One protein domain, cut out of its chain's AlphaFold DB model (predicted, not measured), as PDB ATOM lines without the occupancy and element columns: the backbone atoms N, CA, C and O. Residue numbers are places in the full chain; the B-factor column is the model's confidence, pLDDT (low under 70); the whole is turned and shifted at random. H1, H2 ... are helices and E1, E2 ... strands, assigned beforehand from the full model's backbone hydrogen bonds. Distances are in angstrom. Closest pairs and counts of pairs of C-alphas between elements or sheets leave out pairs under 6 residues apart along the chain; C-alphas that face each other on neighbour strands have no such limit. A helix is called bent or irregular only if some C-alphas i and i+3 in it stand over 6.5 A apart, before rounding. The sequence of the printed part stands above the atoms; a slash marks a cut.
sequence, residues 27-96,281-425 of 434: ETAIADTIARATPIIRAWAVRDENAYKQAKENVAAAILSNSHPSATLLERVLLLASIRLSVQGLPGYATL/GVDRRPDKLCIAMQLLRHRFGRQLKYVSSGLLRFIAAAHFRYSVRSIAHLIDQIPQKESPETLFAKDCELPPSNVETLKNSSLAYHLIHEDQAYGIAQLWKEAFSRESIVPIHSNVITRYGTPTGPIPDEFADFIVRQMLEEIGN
ATOM      1  N   GLU A  27      19.937 118.787  79.093       84.62
ATOM      2  CA  GLU A  27      20.488 117.974  77.996       84.62
ATOM      3  C   GLU A  27      21.785 117.284  78.414       84.62
ATOM      4  O   GLU A  27      21.963 116.101  78.127       84.62
ATOM      5  N   THR A  28      22.641 117.977  79.167       86.38
ATOM      6  CA  THR A  28      23.870 117.391  79.719       86.38
ATOM      7  C   THR A  28      23.566 116.242  80.683       86.38
ATOM      8  O   THR A  28      24.203 115.195  80.605       86.38
ATOM      9  N   ALA A  29      22.559 116.391  81.551       84.94
ATOM     10  CA  ALA A  29      22.147 115.328  82.473       84.94
ATOM     11  C   ALA A  29      21.552 114.106  81.746       84.94
ATOM     12  O   ALA A  29      21.807 112.964  82.131       84.94
ATOM     13  N   ILE A  30      20.778 114.329  80.678       87.19
ATOM     14  CA  ILE A  30      20.250 113.248  79.833       87.19
ATOM     15  C   ILE A  30      21.398 112.524  79.123       87.19
ATOM     16  O   ILE A  30      21.441 111.297  79.148       87.19
ATOM     17  N   ALA A  31      22.351 113.261  78.549       90.50
ATOM     18  CA  ALA A  31      23.516 112.684  77.884       90.50
ATOM     19  C   ALA A  31      24.371 111.829  78.836       90.50
ATOM     20  O   ALA A  31      24.743 110.714  78.475       90.50
ATOM     21  N   ASP A  32      24.619 112.301  80.064       90.12
ATOM     22  CA  ASP A  32      25.304 111.513  81.102       90.12
ATOM     23  C   ASP A  32      24.523 110.240  81.457       90.12
ATOM     24  O   ASP A  32      25.088 109.150  81.560       90.12
ATOM     25  N   THR A  33      23.194 110.351  81.558       88.94
ATOM     26  CA  THR A  33      22.324 109.200  81.835       88.94
ATOM     27  C   THR A  33      22.435 108.129  80.762       88.94
ATOM     28  O   THR A  33      22.604 106.952  81.080       88.94
ATOM     29  N   ILE A  34      22.374 108.539  79.498       92.25
ATOM     30  CA  ILE A  34      22.532 107.647  78.351       92.25
ATOM     31  C   ILE A  34      23.911 106.996  78.398       92.25
ATOM     32  O   ILE A  34      24.000 105.773  78.394       92.25
ATOM     33  N   ALA A  35      24.975 107.785  78.554       94.19
ATOM     34  CA  ALA A  35      26.342 107.273  78.601       94.19
ATOM     35  C   ALA A  35      26.537 106.202  79.690       94.19
ATOM     36  O   ALA A  35      27.212 105.199  79.457       94.19
ATOM     37  N   ARG A  36      25.913 106.373  80.863       93.81
ATOM     38  CA  ARG A  36      26.001 105.415  81.976       93.81
ATOM     39  C   ARG A  36      25.094 104.194  81.820       93.81
ATOM     40  O   ARG A  36      25.451 103.125  82.308       93.81
ATOM     41  N   ALA A  37      23.930 104.335  81.190       94.50
ATOM     42  CA  ALA A  37      22.963 103.248  81.029       94.50
ATOM     43  C   ALA A  37      23.243 102.368  79.799       94.50
ATOM     44  O   ALA A  37      22.935 101.175  79.823       94.50
ATOM     45  N   THR A  38      23.852 102.925  78.749       94.38
ATOM     46  CA  THR A  38      24.132 102.220  77.489       94.38
ATOM     47  C   THR A  38      24.913 100.914  77.679       94.38
ATOM     48  O   THR A  38      24.458  99.902  77.140       94.38
ATOM     49  N   PRO A  39      26.009 100.846  78.467       95.75
ATOM     50  CA  PRO A  39      26.722  99.584  78.693       95.75
ATOM     51  C   PRO A  39      25.830  98.489  79.295       95.75
ATOM     52  O   PRO A  39      25.872  97.339  78.866       95.75
ATOM     53  N   ILE A  40      24.951  98.856  80.231       96.75
ATOM     54  CA  ILE A  40      24.031  97.932  80.915       96.75
ATOM     55  C   ILE A  40      22.953  97.427  79.957       96.75
ATOM     56  O   ILE A  40      22.627  96.241  79.963       96.75
ATOM     57  N   ILE A  41      22.404  98.313  79.124       95.81
ATOM     58  CA  ILE A  41      21.389  97.947  78.132       95.81
ATOM     59  C   ILE A  41      21.998  97.059  77.052       95.81
ATOM     60  O   ILE A  41      21.403  96.049  76.694       95.81
ATOM     61  N   ARG A  42      23.211  97.355  76.578       94.50
ATOM     62  CA  ARG A  42      23.935  96.469  75.653       94.50
ATOM     63  C   ARG A  42      24.189  95.097  76.259       94.50
ATOM     64  O   ARG A  42      24.043  94.088  75.563       94.50
ATOM     65  N   ALA A  43      24.470  95.061  77.560       95.25
ATOM     66  CA  ALA A  43      24.654  93.818  78.288       95.25
ATOM     67  C   ALA A  43      23.394  92.937  78.359       95.25
ATOM     68  O   ALA A  43      23.486  91.764  78.715       95.25
ATOM     69  N   TRP A  44      22.220  93.454  77.967       94.50
ATOM     70  CA  TRP A  44      21.022  92.630  77.786       94.50
ATOM     71  C   TRP A  44      21.137  91.645  76.624       94.50
ATOM     72  O   TRP A  44      20.453  90.628  76.647       94.50
ATOM     73  N   ALA A  45      21.957  91.953  75.618       92.31
ATOM     74  CA  ALA A  45      22.175  91.096  74.458       92.31
ATOM     75  C   ALA A  45      23.470  90.284  74.565       92.31
ATOM     76  O   ALA A  45      23.508  89.128  74.155       92.31
ATOM     77  N   VAL A  46      24.536  90.892  75.092       91.44
ATOM     78  CA  VAL A  46      25.869  90.282  75.156       91.44
ATOM     79  C   VAL A  46      26.440  90.493  76.545       91.44
ATOM     80  O   VAL A  46      26.627  91.629  76.959       91.44
ATOM     81  N   ARG A  47      26.726  89.412  77.273       91.69
ATOM     82  CA  ARG A  47      27.225  89.508  78.649       91.69
ATOM     83  C   ARG A  47      28.559  90.252  78.697       91.69
ATOM     84  O   ARG A  47      29.473  89.934  77.943       91.69
ATOM     85  N   ASP A  48      28.654  91.203  79.617       94.69
ATOM     86  CA  ASP A  48      29.846  92.017  79.846       94.69
ATOM     87  C   ASP A  48      30.080  92.168  81.351       94.69
ATOM     88  O   ASP A  48      29.217  92.665  82.077       94.69
ATOM     89  N   GLU A  49      31.237  91.717  81.833       96.00
ATOM     90  CA  GLU A  49      31.561  91.682  83.263       96.00
ATOM     91  C   GLU A  49      31.485  93.075  83.904       96.00
ATOM     92  O   GLU A  49      30.920  93.241  84.991       96.00
ATOM     93  N   ASN A  50      31.980  94.098  83.200       97.00
ATOM     94  CA  ASN A  50      31.971  95.474  83.690       97.00
ATOM     95  C   ASN A  50      30.542  96.002  83.846       97.00
ATOM     96  O   ASN A  50      30.236  96.635  84.855       97.00
ATOM     97  N   ALA A  51      29.648  95.702  82.903       96.88
ATOM     98  CA  ALA A  51      28.242  96.067  82.987       96.88
ATOM     99  C   ALA A  51      27.532  95.381  84.165       96.88
ATOM    100  O   ALA A  51      26.731  96.023  84.847       96.88
ATOM    101  N   TYR A  52      27.837  94.111  84.463       96.88
ATOM    102  CA  TYR A  52      27.297  93.424  85.645       96.88
ATOM    103  C   TYR A  52      27.830  94.020  86.951       96.88
ATOM    104  O   TYR A  52      27.057  94.243  87.888       96.88
ATOM    105  N   LYS A  53      29.124  94.348  87.011       96.25
ATOM    106  CA  LYS A  53      29.720  95.050  88.154       96.25
ATOM    107  C   LYS A  53      29.069  96.420  88.367       96.25
ATOM    108  O   LYS A  53      28.596  96.709  89.465       96.25
ATOM    109  N   GLN A  54      28.944  97.211  87.304       96.44
ATOM    110  CA  GLN A  54      28.269  98.507  87.329       96.44
ATOM    111  C   GLN A  54      26.795  98.369  87.737       96.44
ATOM    112  O   GLN A  54      26.272  99.185  88.493       96.44
ATOM    113  N   ALA A  55      26.110  97.316  87.288       97.00
ATOM    114  CA  ALA A  55      24.734  97.047  87.680       97.00
ATOM    115  C   ALA A  55      24.600  96.748  89.183       97.00
ATOM    116  O   ALA A  55      23.685  97.271  89.822       97.00
ATOM    117  N   LYS A  56      25.525  95.976  89.774       95.81
ATOM    118  CA  LYS A  56      25.569  95.764  91.234       95.81
ATOM    119  C   LYS A  56      25.738  97.087  91.979       95.81
ATOM    120  O   LYS A  56      25.010  97.344  92.939       95.81
ATOM    121  N   GLU A  57      26.660  97.930  91.517       94.56
ATOM    122  CA  GLU A  57      26.923  99.251  92.100       94.56
ATOM    123  C   GLU A  57      25.699 100.165  92.008       94.56
ATOM    124  O   GLU A  57      25.343 100.803  92.995       94.56
ATOM    125  N   ASN A  58      24.993 100.178  90.876       94.38
ATOM    126  CA  ASN A  58      23.783 100.983  90.697       94.38
ATOM    127  C   ASN A  58      22.639 100.531  91.612       94.38
ATOM    128  O   ASN A  58      21.972 101.369  92.219       94.38
ATOM    129  N   VAL A  59      22.419  99.217  91.751       95.00
ATOM    130  CA  VAL A  59      21.412  98.668  92.676       95.00
ATOM    131  C   VAL A  59      21.752  99.042  94.120       95.00
ATOM    132  O   VAL A  59      20.878  99.479  94.874       95.00
ATOM    133  N   ALA A  60      23.026  98.920  94.502       92.62
ATOM    134  CA  ALA A  60      23.496  99.317  95.822       92.62
ATOM    135  C   ALA A  60      23.349 100.831  96.048       92.62
ATOM    136  O   ALA A  60      22.823 101.244  97.078       92.62
ATOM    137  N   ALA A  61      23.742 101.665  95.087       90.88
ATOM    138  CA  ALA A  61      23.642 103.116  95.188       90.88
ATOM    139  C   ALA A  61      22.184 103.580  95.324       90.88
ATOM    140  O   ALA A  61      21.883 104.397  96.191       90.88
ATOM    141  N   ALA A  62      21.266 103.012  94.539       90.44
ATOM    142  CA  ALA A  62      19.866 103.431  94.525       90.44
ATOM    143  C   ALA A  62      19.093 103.074  95.808       90.44
ATOM    144  O   ALA A  62      18.106 103.737  96.128       90.44
ATOM    145  N   ILE A  63      19.495 102.014  96.525       89.81
ATOM    146  CA  ILE A  63      18.715 101.469  97.653       89.81
ATOM    147  C   ILE A  63      19.499 101.473  98.967       89.81
ATOM    148  O   ILE A  63      18.926 101.780 100.008       89.81
ATOM    149  N   LEU A  64      20.786 101.123  98.936       85.88
ATOM    150  CA  LEU A  64      21.626 100.950 100.127       85.88
ATOM    151  C   LEU A  64      22.391 102.217 100.518       85.88
ATOM    152  O   LEU A  64      22.884 102.287 101.643       85.88
ATOM    153  N   SER A  65      22.532 103.199  99.621       81.56
ATOM    154  CA  SER A  65      23.254 104.423  99.959       81.56
ATOM    155  C   SER A  65      22.473 105.259 100.978       81.56
ATOM    156  O   SER A  65      21.271 105.494 100.861       81.56
ATOM    157  N   ASN A  66      23.181 105.731 102.004       64.44
ATOM    158  CA  ASN A  66      22.612 106.572 103.059       64.44
ATOM    159  C   ASN A  66      22.511 108.053 102.654       64.44
ATOM    160  O   ASN A  66      22.086 108.877 103.466       64.44
ATOM    161  N   SER A  67      22.937 108.406 101.441       58.50
ATOM    162  CA  SER A  67      23.290 109.783 101.093       58.50
ATOM    163  C   SER A  67      22.120 110.611 100.561       58.50
ATOM    164  O   SER A  67      22.147 111.827 100.729       58.50
ATOM    165  N   HIS A  68      21.070 110.001  99.990       55.78
ATOM    166  CA  HIS A  68      19.951 110.760  99.420       55.78
ATOM    167  C   HIS A  68      18.577 110.107  99.661       55.78
ATOM    168  O   HIS A  68      18.386 108.936  99.339       55.78
ATOM    169  N   PRO A  69      17.583 110.849 100.196       55.34
ATOM    170  CA  PRO A  69      16.242 110.322 100.458       55.34
ATOM    171  C   PRO A  69      15.421 110.049  99.185       55.34
ATOM    172  O   PRO A  69      14.401 109.368  99.255       55.34
ATOM    173  N   SER A  70      15.857 110.506  98.009       63.69
ATOM    174  CA  SER A  70      15.187 110.227  96.738       63.69
ATOM    175  C   SER A  70      16.198 109.907  95.650       63.69
ATOM    176  O   SER A  70      16.961 110.787  95.255       63.69
ATOM    177  N   ALA A  71      16.158 108.677  95.130       73.44
ATOM    178  CA  ALA A  71      16.897 108.327  93.926       73.44
ATOM    179  C   ALA A  71      16.526 109.315  92.807       73.44
ATOM    180  O   ALA A  71      15.335 109.512  92.515       73.44
ATOM    181  N   THR A  72      17.541 109.938  92.216       85.56
ATOM    182  CA  THR A  72      17.437 110.802  91.039       85.56
ATOM    183  C   THR A  72      16.792 110.041  89.877       85.56
ATOM    184  O   THR A  72      16.768 108.809  89.847       85.56
ATOM    185  N   LEU A  73      16.261 110.765  88.885       86.94
ATOM    186  CA  LEU A  73      15.688 110.136  87.689       86.94
ATOM    187  C   LEU A  73      16.705 109.206  86.991       86.94
ATOM    188  O   LEU A  73      16.343 108.116  86.554       86.94
ATOM    189  N   LEU A  74      17.981 109.602  86.980       88.50
ATOM    190  CA  LEU A  74      19.110 108.799  86.509       88.50
ATOM    191  C   LEU A  74      19.242 107.476  87.276       88.50
ATOM    192  O   LEU A  74      19.220 106.404  86.675       88.50
ATOM    193  N   GLU A  75      19.340 107.533  88.603       90.62
ATOM    194  CA  GLU A  75      19.507 106.337  89.440       90.62
ATOM    195  C   GLU A  75      18.340 105.358  89.288       90.62
ATOM    196  O   GLU A  75      18.543 104.149  89.327       90.62
ATOM    197  N   ARG A  76      17.127 105.862  89.042       91.69
ATOM    198  CA  ARG A  76      15.942 105.037  88.767       91.69
ATOM    199  C   ARG A  76      16.024 104.295  87.441       91.69
ATOM    200  O   ARG A  76      15.691 103.112  87.391       91.69
ATOM    201  N   VAL A  77      16.463 104.973  86.381       94.12
ATOM    202  CA  VAL A  77      16.679 104.344  85.071       94.12
ATOM    203  C   VAL A  77      17.759 103.276  85.177       94.12
ATOM    204  O   VAL A  77      17.543 102.146  84.740       94.12
ATOM    205  N   LEU A  78      18.886 103.604  85.816       95.25
ATOM    206  CA  LEU A  78      19.982 102.662  86.029       95.25
ATOM    207  C   LEU A  78      19.530 101.454  86.851       95.25
ATOM    208  O   LEU A  78      19.780 100.325  86.443       95.25
ATOM    209  N   LEU A  79      18.798 101.674  87.948       95.69
ATOM    210  CA  LEU A  79      18.230 100.613  88.778       95.69
ATOM    211  C   LEU A  79      17.357  99.662  87.950       95.69
ATOM    212  O   LEU A  79      17.575  98.453  87.964       95.69
ATOM    213  N   LEU A  80      16.392 100.197  87.202       95.69
ATOM    214  CA  LEU A  80      15.501  99.402  86.360       95.69
ATOM    215  C   LEU A  80      16.271  98.617  85.289       95.69
ATOM    216  O   LEU A  80      15.993  97.432  85.081       95.69
ATOM    217  N   ALA A  81      17.270  99.238  84.658       96.44
ATOM    218  CA  ALA A  81      18.108  98.566  83.675       96.44
ATOM    219  C   ALA A  81      18.946  97.433  84.289       96.44
ATOM    220  O   ALA A  81      19.052  96.356  83.698       96.44
ATOM    221  N   SER A  82      19.476  97.638  85.498       97.19
ATOM    222  CA  SER A  82      20.209  96.630  86.270       97.19
ATOM    223  C   SER A  82      19.314  95.473  86.725       97.19
ATOM    224  O   SER A  82      19.693  94.312  86.589       97.19
ATOM    225  N   ILE A  83      18.090  95.750  87.186       95.75
ATOM    226  CA  ILE A  83      17.108  94.706  87.524       95.75
ATOM    227  C   ILE A  83      16.769  93.882  86.285       95.75
ATOM    228  O   ILE A  83      16.673  92.656  86.374       95.75
ATOM    229  N   ARG A  84      16.602  94.522  85.119       95.50
ATOM    230  CA  ARG A  84      16.385  93.783  83.874       95.50
ATOM    231  C   ARG A  84      17.584  92.908  83.539       95.50
ATOM    232  O   ARG A  84      17.368  91.736  83.244       95.50
ATOM    233  N   LEU A  85      18.801  93.449  83.621       96.69
ATOM    234  CA  LEU A  85      20.032  92.705  83.357       96.69
ATOM    235  C   LEU A  85      20.125  91.444  84.233       96.69
ATOM    236  O   LEU A  85      20.463  90.381  83.722       96.69
ATOM    237  N   SER A  86      19.710  91.529  85.503       96.94
ATOM    238  CA  SER A  86      19.796  90.408  86.453       96.94
ATOM    239  C   SER A  86      19.057  89.131  86.036       96.94
ATOM    240  O   SER A  86      19.376  88.054  86.518       96.94
ATOM    241  N   VAL A  87      18.062  89.220  85.151       95.50
ATOM    242  CA  VAL A  87      17.275  88.060  84.687       95.50
ATOM    243  C   VAL A  87      17.573  87.683  83.234       95.50
ATOM    244  O   VAL A  87      16.853  86.871  82.659       95.50
ATOM    245  N   GLN A  88      18.577  88.303  82.605       93.38
ATOM    246  CA  GLN A  88      18.935  88.009  81.212       93.38
ATOM    247  C   GLN A  88      19.708  86.716  81.083       93.38
ATOM    248  O   GLN A  88      19.478  85.954  80.151       93.38
ATOM    249  N   GLY A  89      20.628  86.474  82.018       92.12
ATOM    250  CA  GLY A  89      21.487  85.309  81.934       92.12
ATOM    251  C   GLY A  89      20.709  83.998  82.033       92.12
ATOM    252  O   GLY A  89      20.993  83.059  81.298       92.12
ATOM    253  N   LEU A  90      19.680  83.966  82.877       95.25
ATOM    254  CA  LEU A  90      18.764  82.842  82.981       95.25
ATOM    255  C   LEU A  90      17.338  83.369  83.217       95.25
ATOM    256  O   LEU A  90      17.023  83.792  84.332       95.25
ATOM    257  N   PRO A  91      16.462  83.389  82.194       92.00
ATOM    258  CA  PRO A  91      15.111  83.929  82.322       92.00
ATOM    259  C   PRO A  91      14.331  83.335  83.504       92.00
ATOM    260  O   PRO A  91      14.199  82.121  83.650       92.00
ATOM    261  N   GLY A  92      13.804  84.211  84.364       92.12
ATOM    262  CA  GLY A  92      13.094  83.825  85.591       92.12
ATOM    263  C   GLY A  92      13.994  83.598  86.813       92.12
ATOM    264  O   GLY A  92      13.475  83.433  87.916       92.12
ATOM    265  N   TYR A  93      15.317  83.654  86.657       96.50
ATOM    266  CA  TYR A  93      16.291  83.530  87.737       96.50
ATOM    267  C   TYR A  93      17.115  84.820  87.850       96.50
ATOM    268  O   TYR A  93      17.900  85.150  86.966       96.50
ATOM    269  N   ALA A  94      16.913  85.579  88.930       96.75
ATOM    270  CA  ALA A  94      17.576  86.868  89.122       96.75
ATOM    271  C   ALA A  94      18.950  86.709  89.784       96.75
ATOM    272  O   ALA A  94      19.048  86.232  90.914       96.75
ATOM    273  N   THR A  95      20.000  87.150  89.096       96.56
ATOM    274  CA  THR A  95      21.372  87.208  89.600       96.56
ATOM    275  C   THR A  95      22.170  88.293  88.875       96.56
ATOM    276  O   THR A  95      22.084  88.438  87.659       96.56
ATOM    277  N   LEU A  96      22.962  89.064  89.613       96.38
ATOM    278  CA  LEU A  96      23.996  89.942  89.055       96.38
ATOM    279  C   LEU A  96      25.399  89.357  89.242       96.38
ATOM    280  O   LEU A  96      26.382  89.966  88.831       96.38
ATOM    281  N   GLY A 281      34.553  87.301 101.352       75.88
ATOM    282  CA  GLY A 281      34.297  88.683 100.924       75.88
ATOM    283  C   GLY A 281      33.075  88.847 100.005       75.88
ATOM    284  O   GLY A 281      32.962  89.847  99.296       75.88
ATOM    285  N   VAL A 282      32.155  87.880 100.007       79.50
ATOM    286  CA  VAL A 282      30.989  87.845  99.121       79.50
ATOM    287  C   VAL A 282      29.862  88.705  99.695       79.50
ATOM    288  O   VAL A 282      29.263  88.382 100.724       79.50
ATOM    289  N   ASP A 283      29.522  89.781  98.981       86.25
ATOM    290  CA  ASP A 283      28.350  90.622  99.242       86.25
ATOM    291  C   ASP A 283      27.375  90.584  98.061       86.25
ATOM    292  O   ASP A 283      27.567  91.241  97.035       86.25
ATOM    293  N   ARG A 284      26.291  89.822  98.224       92.56
ATOM    294  CA  ARG A 284      25.223  89.685  97.226       92.56
ATOM    295  C   ARG A 284      23.915  90.324  97.679       92.56
ATOM    296  O   ARG A 284      22.822  89.901  97.297       92.56
ATOM    297  N   ARG A 285      23.994  91.397  98.474       94.00
ATOM    298  CA  ARG A 285      22.826  92.245  98.764       94.00
ATOM    299  C   ARG A 285      22.145  92.779  97.493       94.00
ATOM    300  O   ARG A 285      20.913  92.760  97.475       94.00
ATOM    301  N   PRO A 286      22.863  93.182  96.422       95.38
ATOM    302  CA  PRO A 286      22.227  93.526  95.149       95.38
ATOM    303  C   PRO A 286      21.379  92.387  94.561       95.38
ATOM    304  O   PRO A 286      20.256  92.635  94.130       95.38
ATOM    305  N   ASP A 287      21.845  91.135  94.618       95.81
ATOM    306  CA  ASP A 287      21.060  89.980  94.164       95.81
ATOM    307  C   ASP A 287      19.779  89.799  94.990       95.81
ATOM    308  O   ASP A 287      18.710  89.584  94.418       95.81
ATOM    309  N   LYS A 288      19.842  89.953  96.325       95.81
ATOM    310  CA  LYS A 288      18.645  89.900  97.193       95.81
ATOM    311  C   LYS A 288      17.592  90.916  96.757       95.81
ATOM    312  O   LYS A 288      16.406  90.596  96.747       95.81
ATOM    313  N   LEU A 289      18.025  92.124  96.397       97.00
ATOM    314  CA  LEU A 289      17.150  93.194  95.922       97.00
ATOM    315  C   LEU A 289      16.516  92.843  94.574       97.00
ATOM    316  O   LEU A 289      15.297  92.942  94.439       97.00
ATOM    317  N   CYS A 290      17.309  92.365  93.610       97.38
ATOM    318  CA  CYS A 290      16.793  91.906  92.321       97.38
ATOM    319  C   CYS A 290      15.760  90.780  92.492       97.38
ATOM    320  O   CYS A 290      14.680  90.841  91.906       97.38
ATOM    321  N   ILE A 291      16.049  89.793  93.344       97.56
ATOM    322  CA  ILE A 291      15.145  88.677  93.652       97.56
ATOM    323  C   ILE A 291      13.856  89.181  94.305       97.56
ATOM    324  O   ILE A 291      12.768  88.830  93.855       97.56
ATOM    325  N   ALA A 292      13.955  90.039  95.322       97.69
ATOM    326  CA  ALA A 292      12.790  90.599  96.001       97.69
ATOM    327  C   ALA A 292      11.874  91.364  95.040       97.69
ATOM    328  O   ALA A 292      10.659  91.199  95.078       97.69
ATOM    329  N   MET A 293      12.447  92.157  94.135       96.75
ATOM    330  CA  MET A 293      11.678  92.889  93.130       96.75
ATOM    331  C   MET A 293      10.989  91.960  92.131       96.75
ATOM    332  O   MET A 293       9.839  92.211  91.773       96.75
ATOM    333  N   GLN A 294      11.638  90.873  91.704       95.88
ATOM    334  CA  GLN A 294      10.987  89.872  90.852       95.88
ATOM    335  C   GLN A 294       9.846  89.155  91.583       95.88
ATOM    336  O   GLN A 294       8.771  88.994  91.011       95.88
ATOM    337  N   LEU A 295      10.039  88.790  92.853       96.81
ATOM    338  CA  LEU A 295       9.003  88.158  93.677       96.81
ATOM    339  C   LEU A 295       7.806  89.092  93.908       96.81
ATOM    340  O   LEU A 295       6.663  88.675  93.739       96.81
ATOM    341  N   LEU A 296       8.049  90.373  94.203       96.38
ATOM    342  CA  LEU A 296       6.997  91.388  94.325       96.38
ATOM    343  C   LEU A 296       6.212  91.537  93.015       96.38
ATOM    344  O   LEU A 296       4.983  91.526  93.025       96.38
ATOM    345  N   ARG A 297       6.898  91.604  91.868       93.56
ATOM    346  CA  ARG A 297       6.242  91.664  90.549       93.56
ATOM    347  C   ARG A 297       5.453  90.405  90.219       93.56
ATOM    348  O   ARG A 297       4.421  90.496  89.562       93.56
ATOM    349  N   HIS A 298       5.937  89.239  90.632       93.62
ATOM    350  CA  HIS A 298       5.220  87.986  90.437       93.62
ATOM    351  C   HIS A 298       3.924  87.963  91.259       93.62
ATOM    352  O   HIS A 298       2.873  87.627  90.722       93.62
ATOM    353  N   ARG A 299       3.983  88.401  92.523       94.25
ATOM    354  CA  ARG A 299       2.841  88.409  93.449       94.25
ATOM    355  C   ARG A 299       1.775  89.457  93.111       94.25
ATOM    356  O   ARG A 299       0.584  89.155  93.123       94.25
ATOM    357  N   PHE A 300       2.186  90.689  92.812       94.19
ATOM    358  CA  PHE A 300       1.270  91.817  92.577       94.19
ATOM    359  C   PHE A 300       1.013  92.103  91.088       94.19
ATOM    360  O   PHE A 300       0.207  92.963  90.738       94.19
ATOM    361  N   GLY A 301       1.677  91.367  90.196       91.69
ATOM    362  CA  GLY A 301       1.532  91.504  88.753       91.69
ATOM    363  C   GLY A 301       2.277  92.705  88.164       91.69
ATOM    364  O   GLY A 301       3.041  93.413  88.818       91.69
ATOM    365  N   ARG A 302       2.049  92.940  86.865       89.25
ATOM    366  CA  ARG A 302       2.728  93.997  86.088       89.25
ATOM    367  C   ARG A 302       2.269  95.415  86.434       89.25
ATOM    368  O   ARG A 302       2.921  96.368  86.030       89.25
ATOM    369  N   GLN A 303       1.156  95.548  87.151       90.50
ATOM    370  CA  GLN A 303       0.614  96.851  87.535       90.50
ATOM    371  C   GLN A 303       1.453  97.509  88.634       90.50
ATOM    372  O   GLN A 303       1.531  98.731  88.669       90.50
ATOM    373  N   LEU A 304       2.155  96.717  89.456       94.38
ATOM    374  CA  LEU A 304       3.058  97.231  90.481       94.38
ATOM    375  C   LEU A 304       4.291  97.887  89.848       94.38
ATOM    376  O   LEU A 304       5.212  97.211  89.379       94.38
ATOM    377  N   LYS A 305       4.309  99.221  89.864       93.75
ATOM    378  CA  LYS A 305       5.386 100.061  89.328       93.75
ATOM    379  C   LYS A 305       6.387 100.473  90.393       93.75
ATOM    380  O   LYS A 305       7.580 100.496  90.097       93.75
ATOM    381  N   TYR A 306       5.928 100.743  91.615       93.88
ATOM    382  CA  TYR A 306       6.761 101.285  92.691       93.88
ATOM    383  C   TYR A 306       6.623 100.515  93.999       93.88
ATOM    384  O   TYR A 306       5.552 100.012  94.332       93.88
ATOM    385  N   VAL A 307       7.700 100.479  94.785       94.88
ATOM    386  CA  VAL A 307       7.697  99.873  96.126       94.88
ATOM    387  C   VAL A 307       8.441 100.744  97.122       94.88
ATOM    388  O   VAL A 307       9.346 101.493  96.752       94.88
ATOM    389  N   SER A 308       8.097 100.593  98.397       93.12
ATOM    390  CA  SER A 308       8.817 101.222  99.499       93.12
ATOM    391  C   SER A 308      10.290 100.794  99.513       93.12
ATOM    392  O   SER A 308      10.625  99.610  99.616       93.12
ATOM    393  N   SER A 309      11.190 101.774  99.466       92.56
ATOM    394  CA  SER A 309      12.631 101.576  99.625       92.56
ATOM    395  C   SER A 309      12.977 101.035 101.011       92.56
ATOM    396  O   SER A 309      13.965 100.318 101.148       92.56
ATOM    397  N   GLY A 310      12.141 101.302 102.024       93.38
ATOM    398  CA  GLY A 310      12.299 100.747 103.366       93.38
ATOM    399  C   GLY A 310      12.174  99.227 103.388       93.38
ATOM    400  O   GLY A 310      13.026  98.556 103.968       93.38
ATOM    401  N   LEU A 311      11.200  98.669 102.661       95.62
ATOM    402  CA  LEU A 311      11.045  97.216 102.527       95.62
ATOM    403  C   LEU A 311      12.284  96.590 101.881       95.62
ATOM    404  O   LEU A 311      12.814  95.592 102.363       95.62
ATOM    405  N   LEU A 312      12.773  97.198 100.802       95.81
ATOM    406  CA  LEU A 312      13.939  96.705 100.076       95.81
ATOM    407  C   LEU A 312      15.227  96.815 100.897       95.81
ATOM    408  O   LEU A 312      15.999  95.860 100.940       95.81
ATOM    409  N   ARG A 313      15.441  97.929 101.607       95.06
ATOM    410  CA  ARG A 313      16.566  98.081 102.541       95.06
ATOM    411  C   ARG A 313      16.518  97.050 103.658       95.06
ATOM    412  O   ARG A 313      17.550  96.459 103.966       95.06
ATOM    413  N   PHE A 314      15.334  96.794 104.216       95.75
ATOM    414  CA  PHE A 314      15.157  95.747 105.215       95.75
ATOM    415  C   PHE A 314      15.548  94.382 104.645       95.75
ATOM    416  O   PHE A 314      16.367  93.690 105.241       95.75
ATOM    417  N   ILE A 315      15.045  94.018 103.459       96.50
ATOM    418  CA  ILE A 315      15.407  92.755 102.801       96.50
ATOM    419  C   ILE A 315      16.912  92.681 102.545       96.50
ATOM    420  O   ILE A 315      17.519  91.639 102.776       96.50
ATOM    421  N   ALA A 316      17.549  93.759 102.096       95.25
ATOM    422  CA  ALA A 316      18.988  93.758 101.880       95.25
ATOM    423  C   ALA A 316      19.766  93.518 103.183       95.25
ATOM    424  O   ALA A 316      20.652  92.661 103.197       95.25
ATOM    425  N   ALA A 317      19.408  94.210 104.268       94.12
ATOM    426  CA  ALA A 317      20.103  94.149 105.554       94.12
ATOM    427  C   ALA A 317      19.820  92.868 106.361       94.12
ATOM    428  O   ALA A 317      20.713  92.361 107.035       94.12
ATOM    429  N   ALA A 318      18.604  92.327 106.292       94.94
ATOM    430  CA  ALA A 318      18.184  91.198 107.116       94.94
ATOM    431  C   ALA A 318      18.916  89.898 106.749       94.94
ATOM    432  O   ALA A 318      19.039  89.551 105.571       94.94
ATOM    433  N   HIS A 319      19.348  89.129 107.748       94.25
ATOM    434  CA  HIS A 319      19.884  87.788 107.528       94.25
ATOM    435  C   HIS A 319      18.744  86.759 107.497       94.25
ATOM    436  O   HIS A 319      17.964  86.633 108.443       94.25
ATOM    437  N   PHE A 320      18.639  86.028 106.386       94.38
ATOM    438  CA  PHE A 320      17.548  85.092 106.120       94.38
ATOM    439  C   PHE A 320      18.021  83.648 106.277       94.38
ATOM    440  O   PHE A 320      18.929  83.222 105.566       94.38
ATOM    441  N   ARG A 321      17.365  82.875 107.152       93.31
ATOM    442  CA  ARG A 321      17.748  81.489 107.471       93.31
ATOM    443  C   ARG A 321      17.758  80.572 106.250       93.31
ATOM    444  O   ARG A 321      18.666  79.767 106.098       93.31
ATOM    445  N   TYR A 322      16.740  80.687 105.402       93.31
ATOM    446  CA  TYR A 322      16.554  79.824 104.231       93.31
ATOM    447  C   TYR A 322      16.625  80.623 102.928       93.31
ATOM    448  O   TYR A 322      15.791  80.426 102.046       93.31
ATOM    449  N   SER A 323      17.546  81.590 102.836       92.88
ATOM    450  CA  SER A 323      17.830  82.367 101.619       92.88
ATOM    451  C   SER A 323      16.558  82.867 100.901       92.88
ATOM    452  O   SER A 323      15.726  83.539 101.516       92.88
ATOM    453  N   VAL A 324      16.384  82.539  99.612       95.94
ATOM    454  CA  VAL A 324      15.268  82.992  98.764       95.94
ATOM    455  C   VAL A 324      13.914  82.577  99.332       95.94
ATOM    456  O   VAL A 324      12.997  83.392  99.336       95.94
ATOM    457  N   ARG A 325      13.784  81.358  99.879       96.31
ATOM    458  CA  ARG A 325      12.531  80.876 100.493       96.31
ATOM    459  C   ARG A 325      12.047  81.810 101.600       96.31
ATOM    460  O   ARG A 325      10.852  82.031 101.739       96.31
ATOM    461  N   SER A 326      12.967  82.370 102.379       97.25
ATOM    462  CA  SER A 326      12.607  83.282 103.468       97.25
ATOM    463  C   SER A 326      12.221  84.675 102.973       97.25
ATOM    464  O   SER A 326      11.346  85.302 103.562       97.25
ATOM    465  N   ILE A 327      12.827  85.139 101.874       97.62
ATOM    466  CA  ILE A 327      12.425  86.383 101.201       97.62
ATOM    467  C   ILE A 327      11.029  86.221 100.589       97.62
ATOM    468  O   ILE A 327      10.181  87.088 100.776       97.62
ATOM    469  N   ALA A 328      10.780  85.101  99.903       97.88
ATOM    470  CA  ALA A 328       9.469  84.766  99.355       97.88
ATOM    471  C   ALA A 328       8.415  84.706 100.462       97.88
ATOM    472  O   ALA A 328       7.417  85.402 100.364       97.88
ATOM    473  N   HIS A 329       8.699  84.007 101.567       97.88
ATOM    474  CA  HIS A 329       7.790  83.940 102.712       97.88
ATOM    475  C   HIS A 329       7.483  85.321 103.311       97.88
ATOM    476  O   HIS A 329       6.329  85.612 103.601       97.88
ATOM    477  N   LEU A 330       8.481  86.204 103.450       97.31
ATOM    478  CA  LEU A 330       8.267  87.593 103.887       97.31
ATOM    479  C   LEU A 330       7.330  88.354 102.944       97.31
ATOM    480  O   LEU A 330       6.394  89.001 103.407       97.31
ATOM    481  N   ILE A 331       7.578  88.276 101.636       97.12
ATOM    482  CA  ILE A 331       6.718  88.889 100.619       97.12
ATOM    483  C   ILE A 331       5.323  88.258 100.660       97.12
ATOM    484  O   ILE A 331       4.330  88.960 100.468       97.12
ATOM    485  N   ASP A 332       5.235  86.969 100.990       96.25
ATOM    486  CA  ASP A 332       3.975  86.250 101.035       96.25
ATOM    487  C   ASP A 332       3.060  86.638 102.193       96.25
ATOM    488  O   ASP A 332       1.844  86.445 102.115       96.25
ATOM    489  N   GLN A 333       3.627  87.238 103.238       94.94
ATOM    490  CA  GLN A 333       2.872  87.819 104.343       94.94
ATOM    491  C   GLN A 333       2.300  89.207 104.016       94.94
ATOM    492  O   GLN A 333       1.455  89.686 104.764       94.94
ATOM    493  N   ILE A 334       2.723  89.862 102.925       94.94
ATOM    494  CA  ILE A 334       2.185  91.178 102.550       94.94
ATOM    495  C   ILE A 334       0.749  90.996 102.037       94.94
ATOM    496  O   ILE A 334       0.569  90.253 101.064       94.94
ATOM    497  N   PRO A 335      -0.267  91.663 102.616       92.94
ATOM    498  CA  PRO A 335      -1.651  91.515 102.183       92.94
ATOM    499  C   PRO A 335      -1.818  91.730 100.675       92.94
ATOM    500  O   PRO A 335      -1.304  92.697 100.106       92.94
ATOM    501  N   GLN A 336      -2.542  90.823 100.015       89.25
ATOM    502  CA  GLN A 336      -2.854  90.989  98.599       89.25
ATOM    503  C   GLN A 336      -3.787  92.194  98.449       89.25
ATOM    504  O   GLN A 336      -4.886  92.211  98.998       89.25
ATOM    505  N   LYS A 337      -3.352  93.195  97.686       86.25
ATOM    506  CA  LYS A 337      -4.210  94.288  97.225       86.25
ATOM    507  C   LYS A 337      -4.534  94.051  95.759       86.25
ATOM    508  O   LYS A 337      -3.698  93.529  95.019       86.25
ATOM    509  N   GLU A 338      -5.741  94.407  95.336       78.31
ATOM    510  CA  GLU A 338      -6.093  94.327  93.922       78.31
ATOM    511  C   GLU A 338      -5.273  95.357  93.145       78.31
ATOM    512  O   GLU A 338      -5.476  96.561  93.270       78.31
ATOM    513  N   SER A 339      -4.322  94.859  92.354       77.81
ATOM    514  CA  SER A 339      -3.578  95.630  91.358       77.81
ATOM    515  C   SER A 339      -2.961  96.958  91.844       77.81
ATOM    516  O   SER A 339      -3.172  97.999  91.216       77.81
ATOM    517  N   PRO A 340      -2.182  96.972  92.943       89.19
ATOM    518  CA  PRO A 340      -1.579  98.206  93.424       89.19
ATOM    519  C   PRO A 340      -0.534  98.717  92.424       89.19
ATOM    520  O   PRO A 340       0.394  97.988  92.080       89.19
ATOM    521  N   GLU A 341      -0.627  99.984  92.004       92.06
ATOM    522  CA  GLU A 341       0.454 100.623  91.236       92.06
ATOM    523  C   GLU A 341       1.689 100.905  92.103       92.06
ATOM    524  O   GLU A 341       2.824 100.879  91.621       92.06
ATOM    525  N   THR A 342       1.473 101.167  93.393       93.12
ATOM    526  CA  THR A 342       2.520 101.454  94.378       93.12
ATOM    527  C   THR A 342       2.261 100.677  95.660       93.12
ATOM    528  O   THR A 342       1.130 100.641  96.138       93.12
ATOM    529  N   LEU A 343       3.316 100.091  96.229       93.75
ATOM    530  CA  LEU A 343       3.293  99.431  97.533       93.75
ATOM    531  C   LEU A 343       4.052 100.279  98.569       93.75
ATOM    532  O   LEU A 343       5.286 100.306  98.566       93.75
ATOM    533  N   PHE A 344       3.326 100.973  99.444       91.12
ATOM    534  CA  PHE A 344       3.886 101.798 100.524       91.12
ATOM    535  C   PHE A 344       4.203 100.966 101.777       91.12
ATOM    536  O   PHE A 344       3.688  99.863 101.948       91.12
ATOM    537  N   ALA A 345       4.992 101.506 102.715       86.94
ATOM    538  CA  ALA A 345       5.300 100.833 103.983       86.94
ATOM    539  C   ALA A 345       4.051 100.427 104.766       86.94
ATOM    540  O   ALA A 345       3.971  99.318 105.289       86.94
ATOM    541  N   LYS A 346       3.065 101.329 104.821       87.62
ATOM    542  CA  LYS A 346       1.785 101.097 105.499       87.62
ATOM    543  C   LYS A 346       0.988  99.939 104.897       87.62
ATOM    544  O   LYS A 346       0.171  99.358 105.593       87.62
ATOM    545  N   ASP A 347       1.227  99.610 103.627       87.81
ATOM    546  CA  ASP A 347       0.528  98.531 102.931       87.81
ATOM    547  C   ASP A 347       1.136  97.160 103.227       87.81
ATOM    548  O   ASP A 347       0.493  96.145 102.980       87.81
ATOM    549  N   CYS A 348       2.372  97.126 103.734       85.81
ATOM    550  CA  CYS A 348       3.065  95.884 104.034       85.81
ATOM    551  C   CYS A 348       2.422  95.141 105.213       85.81
ATOM    552  O   CYS A 348       2.411  93.916 105.204       85.81
ATOM    553  N   GLU A 349       1.932  95.875 106.224       85.75
ATOM    554  CA  GLU A 349       1.330  95.328 107.459       85.75
ATOM    555  C   GLU A 349       2.163  94.199 108.107       85.75
ATOM    556  O   GLU A 349       1.643  93.270 108.720       85.75
ATOM    557  N   LEU A 350       3.493  94.266 107.967       84.56
ATOM    558  CA  LEU A 350       4.366  93.153 108.325       84.56
ATOM    559  C   LEU A 350       4.667  93.093 109.848       84.56
ATOM    560  O   LEU A 350       4.945  94.128 110.474       84.56
ATOM    561  N   PRO A 351       4.726  91.876 110.437       77.69
ATOM    562  CA  PRO A 351       5.052  91.634 111.850       77.69
ATOM    563  C   PRO A 351       6.351  92.241 112.416       77.69
ATOM    564  O   PRO A 351       6.353  92.556 113.605       77.69
ATOM    565  N   PRO A 352       7.459  92.424 111.655       79.25
ATOM    566  CA  PRO A 352       8.732  92.896 112.210       79.25
ATOM    567  C   PRO A 352       8.690  94.281 112.874       79.25
ATOM    568  O   PRO A 352       9.652  94.668 113.525       79.25
ATOM    569  N   SER A 353       7.595  95.029 112.751       78.44
ATOM    570  CA  SER A 353       7.402  96.309 113.440       78.44
ATOM    571  C   SER A 353       7.256  96.185 114.969       78.44
ATOM    572  O   SER A 353       7.556  97.142 115.689       78.44
ATOM    573  N   ASN A 354       6.849  95.014 115.479       89.19
ATOM    574  CA  ASN A 354       6.649  94.737 116.903       89.19
ATOM    575  C   ASN A 354       7.298  93.396 117.293       89.19
ATOM    576  O   ASN A 354       7.076  92.374 116.653       89.19
ATOM    577  N   VAL A 355       8.087  93.392 118.373       92.88
ATOM    578  CA  VAL A 355       8.827  92.209 118.849       92.88
ATOM    579  C   VAL A 355       7.901  91.040 119.203       92.88
ATOM    580  O   VAL A 355       8.212  89.897 118.873       92.88
ATOM    581  N   GLU A 356       6.782  91.305 119.873       94.19
ATOM    582  CA  GLU A 356       5.820  90.280 120.285       94.19
ATOM    583  C   GLU A 356       5.088  89.701 119.072       94.19
ATOM    584  O   GLU A 356       5.049  88.483 118.892       94.19
ATOM    585  N   THR A 357       4.602  90.565 118.178       93.00
ATOM    586  CA  THR A 357       3.964  90.140 116.924       93.00
ATOM    587  C   THR A 357       4.927  89.331 116.057       93.00
ATOM    588  O   THR A 357       4.541  88.295 115.525       93.00
ATOM    589  N   LEU A 358       6.195  89.746 115.954       93.69
ATOM    590  CA  LEU A 358       7.220  89.017 115.212       93.69
ATOM    591  C   LEU A 358       7.464  87.622 115.797       93.69
ATOM    592  O   LEU A 358       7.467  86.657 115.035       93.69
ATOM    593  N   LYS A 359       7.630  87.505 117.122       93.94
ATOM    594  CA  LYS A 359       7.831  86.214 117.809       93.94
ATOM    595  C   LYS A 359       6.665  85.250 117.598       93.94
ATOM    596  O   LYS A 359       6.896  84.056 117.451       93.94
ATOM    597  N   ASN A 360       5.446  85.778 117.550       94.50
ATOM    598  CA  ASN A 360       4.228  84.998 117.337       94.50
ATOM    599  C   ASN A 360       3.906  84.773 115.848       94.50
ATOM    600  O   ASN A 360       2.923  84.108 115.525       94.50
ATOM    601  N   SER A 361       4.711  85.319 114.933       95.38
ATOM    602  CA  SER A 361       4.530  85.154 113.491       95.38
ATOM    603  C   SER A 361       5.388  84.023 112.930       95.38
ATOM    604  O   SER A 361       6.445  83.676 113.460       95.38
ATOM    605  N   SER A 362       4.995  83.518 111.764       96.00
ATOM    606  CA  SER A 362       5.790  82.551 111.003       96.00
ATOM    607  C   SER A 362       7.177  83.091 110.608       96.00
ATOM    608  O   SER A 362       8.102  82.304 110.418       96.00
ATOM    609  N   LEU A 363       7.379  84.418 110.551       95.62
ATOM    610  CA  LEU A 363       8.670  85.034 110.212       95.62
ATOM    611  C   LEU A 363       9.767  84.785 111.255       95.62
ATOM    612  O   LEU A 363      10.948  84.864 110.909       95.62
ATOM    613  N   ALA A 364       9.411  84.417 112.491       95.69
ATOM    614  CA  ALA A 364      10.375  84.065 113.535       95.69
ATOM    615  C   ALA A 364      11.292  82.889 113.136       95.69
ATOM    616  O   ALA A 364      12.431  82.801 113.594       95.69
ATOM    617  N   TYR A 365      10.835  82.006 112.242       96.12
ATOM    618  CA  TYR A 365      11.639  80.888 111.736       96.12
ATOM    619  C   TYR A 365      12.570  81.271 110.582       96.12
ATOM    620  O   TYR A 365      13.476  80.503 110.251       96.12
ATOM    621  N   HIS A 366      12.366  82.441 109.979       96.38
ATOM    622  CA  HIS A 366      12.989  82.852 108.722       96.38
ATOM    623  C   HIS A 366      14.061  83.930 108.883       96.38
ATOM    624  O   HIS A 366      14.928  84.054 108.017       96.38
ATOM    625  N   LEU A 367      14.016  84.695 109.970       95.62
ATOM    626  CA  LEU A 367      14.913  85.816 110.230       95.62
ATOM    627  C   LEU A 367      15.892  85.466 111.352       95.62
ATOM    628  O   LEU A 367      15.507  84.891 112.369       95.62
ATOM    629  N   ILE A 368      17.163  85.810 111.161       94.25
ATOM    630  CA  ILE A 368      18.233  85.568 112.132       94.25
ATOM    631  C   ILE A 368      18.874  86.906 112.490       94.25
ATOM    632  O   ILE A 368      19.204  87.698 111.609       94.25
ATOM    633  N   HIS A 369      19.077  87.136 113.782       95.50
ATOM    634  CA  HIS A 369      19.833  88.266 114.306       95.50
ATOM    635  C   HIS A 369      20.451  87.888 115.652       95.50
ATOM    636  O   HIS A 369      19.858  87.092 116.384       95.50
ATOM    637  N   GLU A 370      21.604  88.469 115.985       95.06
ATOM    638  CA  GLU A 370      22.297  88.245 117.264       95.06
ATOM    639  C   GLU A 370      21.402  88.673 118.443       95.06
ATOM    640  O   GLU A 370      21.089  87.861 119.310       95.06
ATOM    641  N   ASP A 371      20.831  89.880 118.377       95.12
ATOM    642  CA  ASP A 371      19.812  90.380 119.324       95.12
ATOM    643  C   ASP A 371      18.384  89.829 119.102       95.12
ATOM    644  O   ASP A 371      17.385  90.448 119.491       95.12
ATOM    645  N   GLN A 372      18.256  88.675 118.441       94.94
ATOM    646  CA  GLN A 372      16.986  87.982 118.206       94.94
ATOM    647  C   GLN A 372      15.902  88.904 117.593       94.94
ATOM    648  O   GLN A 372      16.168  89.721 116.712       94.94
ATOM    649  N   ALA A 373      14.649  88.784 118.047       94.88
ATOM    650  CA  ALA A 373      13.523  89.570 117.546       94.88
ATOM    651  C   ALA A 373      13.671  91.086 117.783       94.88
ATOM    652  O   ALA A 373      13.117  91.866 117.010       94.88
ATOM    653  N   TYR A 374      14.413  91.515 118.814       95.88
ATOM    654  CA  TYR A 374      14.649  92.939 119.069       95.88
ATOM    655  C   TYR A 374      15.509  93.554 117.965       95.88
ATOM    656  O   TYR A 374      15.122  94.566 117.383       95.88
ATOM    657  N   GLY A 375      16.617  92.896 117.612       96.69
ATOM    658  CA  GLY A 375      17.484  93.356 116.530       96.69
ATOM    659  C   GLY A 375      16.783  93.378 115.174       96.69
ATOM    660  O   GLY A 375      16.896  94.353 114.439       96.69
ATOM    661  N   ILE A 376      15.951  92.376 114.872       96.88
ATOM    662  CA  ILE A 376      15.115  92.396 113.659       96.88
ATOM    663  C   ILE A 376      14.148  93.589 113.652       96.88
ATOM    664  O   ILE A 376      14.008  94.256 112.626       96.88
ATOM    665  N   ALA A 377      13.491  93.879 114.779       95.12
ATOM    666  CA  ALA A 377      12.577  95.013 114.874       95.12
ATOM    667  C   ALA A 377      13.301  96.363 114.777       95.12
ATOM    668  O   ALA A 377      12.773  97.316 114.200       95.12
ATOM    669  N   GLN A 378      14.521  96.451 115.303       95.62
ATOM    670  CA  GLN A 378      15.374  97.620 115.137       95.62
ATOM    671  C   GLN A 378      15.795  97.799 113.673       95.62
ATOM    672  O   GLN A 378      15.581  98.879 113.127       95.62
ATOM    673  N   LEU A 379      16.275  96.741 113.008       95.19
ATOM    674  CA  LEU A 379      16.600  96.762 111.577       95.19
ATOM    675  C   LEU A 379      15.408  97.204 110.725       95.19
ATOM    676  O   LEU A 379      15.568  97.979 109.784       95.19
ATOM    677  N   TRP A 380      14.202  96.738 111.059       94.56
ATOM    678  CA  TRP A 380      12.973  97.187 110.409       94.56
ATOM    679  C   TRP A 380      12.774  98.698 110.586       94.56
ATOM    680  O   TRP A 380      12.652  99.427 109.606       94.56
ATOM    681  N   LYS A 381      12.805  99.206 111.824       93.19
ATOM    682  CA  LYS A 381      12.654 100.648 112.099       93.19
ATOM    683  C   LYS A 381      13.704 101.492 111.377       93.19
ATOM    684  O   LYS A 381      13.361 102.509 110.779       93.19
ATOM    685  N   GLU A 382      14.962 101.065 111.396       93.12
ATOM    686  CA  GLU A 382      16.060 101.744 110.706       93.12
ATOM    687  C   GLU A 382      15.828 101.783 109.194       93.12
ATOM    688  O   GLU A 382      15.909 102.853 108.585       93.12
ATOM    689  N   ALA A 383      15.448 100.654 108.591       92.81
ATOM    690  CA  ALA A 383      15.178 100.570 107.163       92.81
ATOM    691  C   ALA A 383      14.034 101.504 106.725       92.81
ATOM    692  O   ALA A 383      14.134 102.133 105.667       92.81
ATOM    693  N   PHE A 384      12.987 101.649 107.543       91.31
ATOM    694  CA  PHE A 384      11.828 102.505 107.263       91.31
ATOM    695  C   PHE A 384      11.967 103.960 107.741       91.31
ATOM    696  O   PHE A 384      11.143 104.792 107.377       91.31
ATOM    697  N   SER A 385      13.035 104.310 108.467       89.56
ATOM    698  CA  SER A 385      13.275 105.684 108.953       89.56
ATOM    699  C   SER A 385      13.394 106.740 107.843       89.56
ATOM    700  O   SER A 385      13.226 107.932 108.090       89.56
ATOM    701  N   ARG A 386      13.690 106.310 106.611       82.25
ATOM    702  CA  ARG A 386      13.873 107.162 105.427       82.25
ATOM    703  C   ARG A 386      13.027 106.660 104.271       82.25
ATOM    704  O   ARG A 386      13.553 106.248 103.235       82.25
ATOM    705  N   GLU A 387      11.722 106.578 104.482       81.62
ATOM    706  CA  GLU A 387      10.826 106.046 103.466       81.62
ATOM    707  C   GLU A 387      10.877 106.879 102.178       81.62
ATOM    708  O   GLU A 387      10.746 108.100 102.170       81.62
ATOM    709  N   SER A 388      11.063 106.174 101.073       88.81
ATOM    710  CA  SER A 388      10.876 106.681  99.725       88.81
ATOM    711  C   SER A 388      10.331 105.552  98.869       88.81
ATOM    712  O   SER A 388      10.300 104.401  99.309       88.81
ATOM    713  N   ILE A 389       9.898 105.854  97.652       90.44
ATOM    714  CA  ILE A 389       9.502 104.816  96.707       90.44
ATOM    715  C   ILE A 389      10.551 104.673  95.613       90.44
ATOM    716  O   ILE A 389      11.156 105.657  95.180       90.44
ATOM    717  N   VAL A 390      10.754 103.442  95.161       92.31
ATOM    718  CA  VAL A 390      11.641 103.122  94.044       92.31
ATOM    719  C   VAL A 390      10.876 102.355  92.976       92.31
ATOM    720  O   VAL A 390       9.991 101.563  93.311       92.31
ATOM    721  N   PRO A 391      11.187 102.582  91.692       93.94
ATOM    722  CA  PRO A 391      10.540 101.850  90.625       93.94
ATOM    723  C   PRO A 391      11.081 100.419  90.554       93.94
ATOM    724  O   PRO A 391      12.282 100.184  90.686       93.94
ATOM    725  N   ILE A 392      10.186  99.468  90.305       94.00
ATOM    726  CA  ILE A 392      10.512  98.050  90.101       94.00
ATOM    727  C   ILE A 392      10.097  97.547  88.714       94.00
ATOM    728  O   ILE A 392      10.510  96.463  88.296       94.00
ATOM    729  N   HIS A 393       9.277  98.317  87.996       91.12
ATOM    730  CA  HIS A 393       8.752  97.960  86.686       91.12
ATOM    731  C   HIS A 393       8.762  99.153  85.726       91.12
ATOM    732  O   HIS A 393       8.631 100.303  86.133       91.12
ATOM    733  N   SER A 394       8.907  98.840  84.440       88.75
ATOM    734  CA  SER A 394       8.762  99.761  83.316       88.75
ATOM    735  C   SER A 394       8.181  98.985  82.131       88.75
ATOM    736  O   SER A 394       8.593  97.851  81.833       88.75
ATOM    737  N   ASN A 395       7.224  99.600  81.441       90.00
ATOM    738  CA  ASN A 395       6.642  99.051  80.223       90.00
ATOM    739  C   ASN A 395       7.663  99.045  79.087       90.00
ATOM    740  O   ASN A 395       7.685  98.101  78.298       90.00
ATOM    741  N   VAL A 396       8.546 100.049  79.038       91.50
ATOM    742  CA  VAL A 396       9.649 100.124  78.069       91.50
ATOM    743  C   VAL A 396      10.565  98.908  78.209       91.50
ATOM    744  O   VAL A 396      10.813  98.212  77.225       91.50
ATOM    745  N   ILE A 397      10.976  98.562  79.434       89.75
ATOM    746  CA  ILE A 397      11.774  97.351  79.685       89.75
ATOM    747  C   ILE A 397      11.026  96.086  79.276       89.75
ATOM    748  O   ILE A 397      11.619  95.168  78.724       89.75
ATOM    749  N   THR A 398       9.730  96.002  79.552       87.88
ATOM    750  CA  THR A 398       8.953  94.807  79.191       87.88
ATOM    751  C   THR A 398       8.833  94.652  77.678       87.88
ATOM    752  O   THR A 398       8.842  93.534  77.175       87.88
ATOM    753  N   ARG A 399       8.758  95.771  76.951       91.00
ATOM    754  CA  ARG A 399       8.638  95.800  75.494       91.00
ATOM    755  C   ARG A 399       9.959  95.500  74.782       91.00
ATOM    756  O   ARG A 399       9.942  94.790  73.786       91.00
ATOM    757  N   TYR A 400      11.077  96.030  75.278       89.62
ATOM    758  CA  TYR A 400      12.379  95.968  74.592       89.62
ATOM    759  C   TYR A 400      13.428  95.116  75.313       89.62
ATOM    760  O   TYR A 400      14.564  95.004  74.867       89.62
ATOM    761  N   GLY A 401      13.069  94.522  76.448       79.38
ATOM    762  CA  GLY A 401      14.023  93.887  77.342       79.38
ATOM    763  C   GLY A 401      14.584  92.567  76.839       79.38
ATOM    764  O   GLY A 401      15.583  92.133  77.390       79.38
ATOM    765  N   THR A 402      13.983  91.889  75.867       84.50
ATOM    766  CA  THR A 402      14.480  90.620  75.293       84.50
ATOM    767  C   THR A 402      15.025  90.874  73.890       84.50
ATOM    768  O   THR A 402      14.275  90.733  72.922       84.50
ATOM    769  N   PRO A 403      16.292  91.300  73.754       83.81
ATOM    770  CA  PRO A 403      16.873  91.526  72.440       83.81
ATOM    771  C   PRO A 403      17.074  90.201  71.695       83.81
ATOM    772  O   PRO A 403      17.424  89.187  72.291       83.81
ATOM    773  N   THR A 404      16.884  90.218  70.377       83.62
ATOM    774  CA  THR A 404      17.139  89.072  69.484       83.62
ATOM    775  C   THR A 404      18.550  89.088  68.884       83.62
ATOM    776  O   THR A 404      18.867  88.276  68.021       83.62
ATOM    777  N   GLY A 405      19.392  90.036  69.295       90.69
ATOM    778  CA  GLY A 405      20.746  90.235  68.789       90.69
ATOM    779  C   GLY A 405      21.430  91.428  69.463       90.69
ATOM    780  O   GLY A 405      20.845  92.026  70.370       90.69
ATOM    781  N   PRO A 406      22.656  91.787  69.041       93.75
ATOM    782  CA  PRO A 406      23.376  92.936  69.581       93.75
ATOM    783  C   PRO A 406      22.539  94.217  69.510       93.75
ATOM    784  O   PRO A 406      21.868  94.468  68.511       93.75
ATOM    785  N   ILE A 407      22.591  95.030  70.564       93.12
ATOM    786  CA  ILE A 407      21.872  96.305  70.646       93.12
ATOM    787  C   ILE A 407      22.799  97.432  70.154       93.12
ATOM    788  O   ILE A 407      23.828  97.660  70.795       93.12
ATOM    789  N   PRO A 408      22.462  98.138  69.054       95.06
ATOM    790  CA  PRO A 408      23.188  99.332  68.622       95.06
ATOM    791  C   PRO A 408      23.069 100.473  69.636       95.06
ATOM    792  O   PRO A 408      22.070 100.566  70.357       95.06
ATOM    793  N   ASP A 409      24.054 101.372  69.660       92.81
ATOM    794  CA  ASP A 409      24.086 102.487  70.613       92.81
ATOM    795  C   ASP A 409      22.879 103.427  70.433       92.81
ATOM    796  O   ASP A 409      22.316 103.890  71.423       92.81
ATOM    797  N   GLU A 410      22.402 103.647  69.200       95.12
ATOM    798  CA  GLU A 410      21.210 104.470  68.946       95.12
ATOM    799  C   GLU A 410      19.937 103.829  69.511       95.12
ATOM    800  O   GLU A 410      19.030 104.523  69.975       95.12
ATOM    801  N   PHE A 411      19.862 102.494  69.496       95.38
ATOM    802  CA  PHE A 411      18.722 101.778  70.062       95.38
ATOM    803  C   PHE A 411      18.780 101.751  71.592       95.38
ATOM    804  O   PHE A 411      17.747 101.905  72.244       95.38
ATOM    805  N   ALA A 412      19.976 101.623  72.176       94.69
ATOM    806  CA  ALA A 412      20.160 101.793  73.613       94.69
ATOM    807  C   ALA A 412      19.756 103.208  74.063       94.69
ATOM    808  O   ALA A 412      18.980 103.333  75.009       94.69
ATOM    809  N   ASP A 413      20.194 104.254  73.350       94.56
ATOM    810  CA  ASP A 413      19.784 105.643  73.601       94.56
ATOM    811  C   ASP A 413      18.256 105.792  73.550       94.56
ATOM    812  O   ASP A 413      17.635 106.304  74.486       94.56
ATOM    813  N   PHE A 414      17.623 105.260  72.500       95.88
ATOM    814  CA  PHE A 414      16.168 105.256  72.377       95.88
ATOM    815  C   PHE A 414      15.482 104.623  73.600       95.88
ATOM    816  O   PHE A 414      14.567 105.226  74.164       95.88
ATOM    817  N   ILE A 415      15.943 103.453  74.055       95.38
ATOM    818  CA  ILE A 415      15.399 102.784  75.247       95.38
ATOM    819  C   ILE A 415      15.553 103.674  76.486       95.38
ATOM    820  O   ILE A 415      14.583 103.859  77.223       95.38
ATOM    821  N   VAL A 416      16.732 104.266  76.709       94.75
ATOM    822  CA  VAL A 416      16.983 105.154  77.857       94.75
ATOM    823  C   VAL A 416      16.044 106.354  77.838       94.75
ATOM    824  O   VAL A 416      15.434 106.668  78.860       94.75
ATOM    825  N   ARG A 417      15.882 107.014  76.687       94.44
ATOM    826  CA  ARG A 417      14.979 108.167  76.543       94.44
ATOM    827  C   ARG A 417      13.533 107.793  76.826       94.44
ATOM    828  O   ARG A 417      12.866 108.503  77.570       94.44
ATOM    829  N   GLN A 418      13.076 106.654  76.311       95.88
ATOM    830  CA  GLN A 418      11.731 106.156  76.589       95.88
ATOM    831  C   GLN A 418      11.535 105.839  78.078       95.88
ATOM    832  O   GLN A 418      10.487 106.154  78.635       95.88
ATOM    833  N   MET A 419      12.543 105.282  78.757       94.25
ATOM    834  CA  MET A 419      12.490 105.069  80.210       94.25
ATOM    835  C   MET A 419      12.455 106.391  80.988       94.25
ATOM    836  O   MET A 419      11.686 106.522  81.939       94.25
ATOM    837  N   LEU A 420      13.263 107.380  80.592       92.12
ATOM    838  CA  LEU A 420      13.266 108.719  81.192       92.12
ATOM    839  C   LEU A 420      11.904 109.404  81.039       92.12
ATOM    840  O   LEU A 420      11.408 109.997  81.996       92.12
ATOM    841  N   GLU A 421      11.297 109.304  79.857       92.50
ATOM    842  CA  GLU A 421       9.954 109.812  79.583       92.50
ATOM    843  C   GLU A 421       8.895 109.078  80.408       92.50
ATOM    844  O   GLU A 421       8.081 109.741  81.045       92.50
ATOM    845  N   GLU A 422       8.916 107.741  80.454       92.31
ATOM    846  CA  GLU A 422       7.961 106.940  81.231       92.31
ATOM    847  C   GLU A 422       8.014 107.311  82.720       92.31
ATOM    848  O   GLU A 422       6.995 107.672  83.303       92.31
ATOM    849  N   ILE A 423       9.204 107.297  83.326       88.81
ATOM    850  CA  ILE A 423       9.381 107.559  84.763       88.81
ATOM    851  C   ILE A 423       9.150 109.041  85.087       88.81
ATOM    852  O   ILE A 423       8.582 109.379  86.128       88.81
ATOM    853  N   GLY A 424       9.591 109.947  84.211       87.38
ATOM    854  CA  GLY A 424       9.401 111.388  84.377       87.38
ATOM    855  C   GLY A 424       7.936 111.809  84.244       87.38
ATOM    856  O   GLY A 424       7.483 112.694  84.968       87.38
ATOM    857  N   ASN A 425       7.179 111.148  83.364       86.12
ATOM    858  CA  ASN A 425       5.770 111.439  83.113       86.12
ATOM    859  C   ASN A 425       4.803 110.587  83.938       86.12
ATOM    860  O   ASN A 425       3.596 110.809  83.833       86.12
TER     861      ASN A 425
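Overview. This is residues 27 to 96 and 281 to 425 of the 434 residues of the protein "AAA domain-containing protein" of Gimesia fumaroli (UniProt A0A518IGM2). This is an elongated body of crossed helices: H1, H3, H11 and H12 gather at one end, H4, H5 and a tiny two-stranded sheet, E1 and E2, lie near the middle, and H8, H9 and H10 make the other end. H2 joins the first group to H4 and H5, while H6 packs on H4. The 215 printed residues include twelve named helices and two named strands, in the order H1 H2 H3 H4 E1 H5 H6 H7 H8 H9 H10 E2 H11 H12, and the class is mostly helix. The sheet is antiparallel; the whole is compact, with a radius of gyration of the C-alphas of 17.4 A, and spans 55 by 35 by 32 A.

Along the chain. The strands are E1, residues 306 to 308, and E2, 389 to 391. The longer helices are H1, 27 to 42, 21.9 A; H2, 49 to 64, 21.7 A; H3, 73 to 85, 18.5 A; H4, 285 to 300, 22.4 A; H10, 372 to 384, 18.9 A; and H12, 409 to 425, 23.9 A. The shorter ones are H5, 309 to 317; H6, 323 to 332; H7, 345 to 348; H8, 355 to 359; H9, 362 to 365; and H11, 395 to 400. H1 begins at C-alpha 27 (20.488, 117.974, 77.996), and H12 ends at C-alpha 425 (5.770, 111.439, 83.113). H1 is only just irregular, with C-alphas 36 and 39 6.7 A apart.

Arrangement. E1 and E2 are antiparallel neighbours, with N 307 and O 390 within hydrogen-bond range at 2.9 A. H5 touches H10, closest C-alphas Gly 310 and Phe 384, 4.3 A, and H4, Arg 285 and Ala 316, 5.2 A. H4 touches H6, Leu 295 and Ala 328, 6.6 A. H2 touches H3 at a steep tilt of 53 degrees, opposite ways, Ala 55 and Ser 82, 4.8 A. H1 touches H12, Thr 38 and Ala 412, 5.6 A. H11 and H12 form a helical hairpin, Val 396 and Met 419, 6.1 A. H8 touches H10, Val 355 and Ala 373, 5.5 A. H7 and H9 touch no helix. Every O i to N i+4 pair is within hydrogen-bond range in H2, H3, H4, H5, H6, H8, H10, H11 and H12; H1 has 10 of 12, and H7 and H9 are too short for such a pair.

Size, cuts and confidence. The farthest C-alphas, Glu 356 and Glu 410, are 55.4 A apart. Residues 97 to 280 are not printed, and C-alphas 96 and 281 are 15.8 A apart across the cut. The link from H6 to H7 is long. Mean pLDDT of the printed part is 91.7; residues 66 to 70 are under 70.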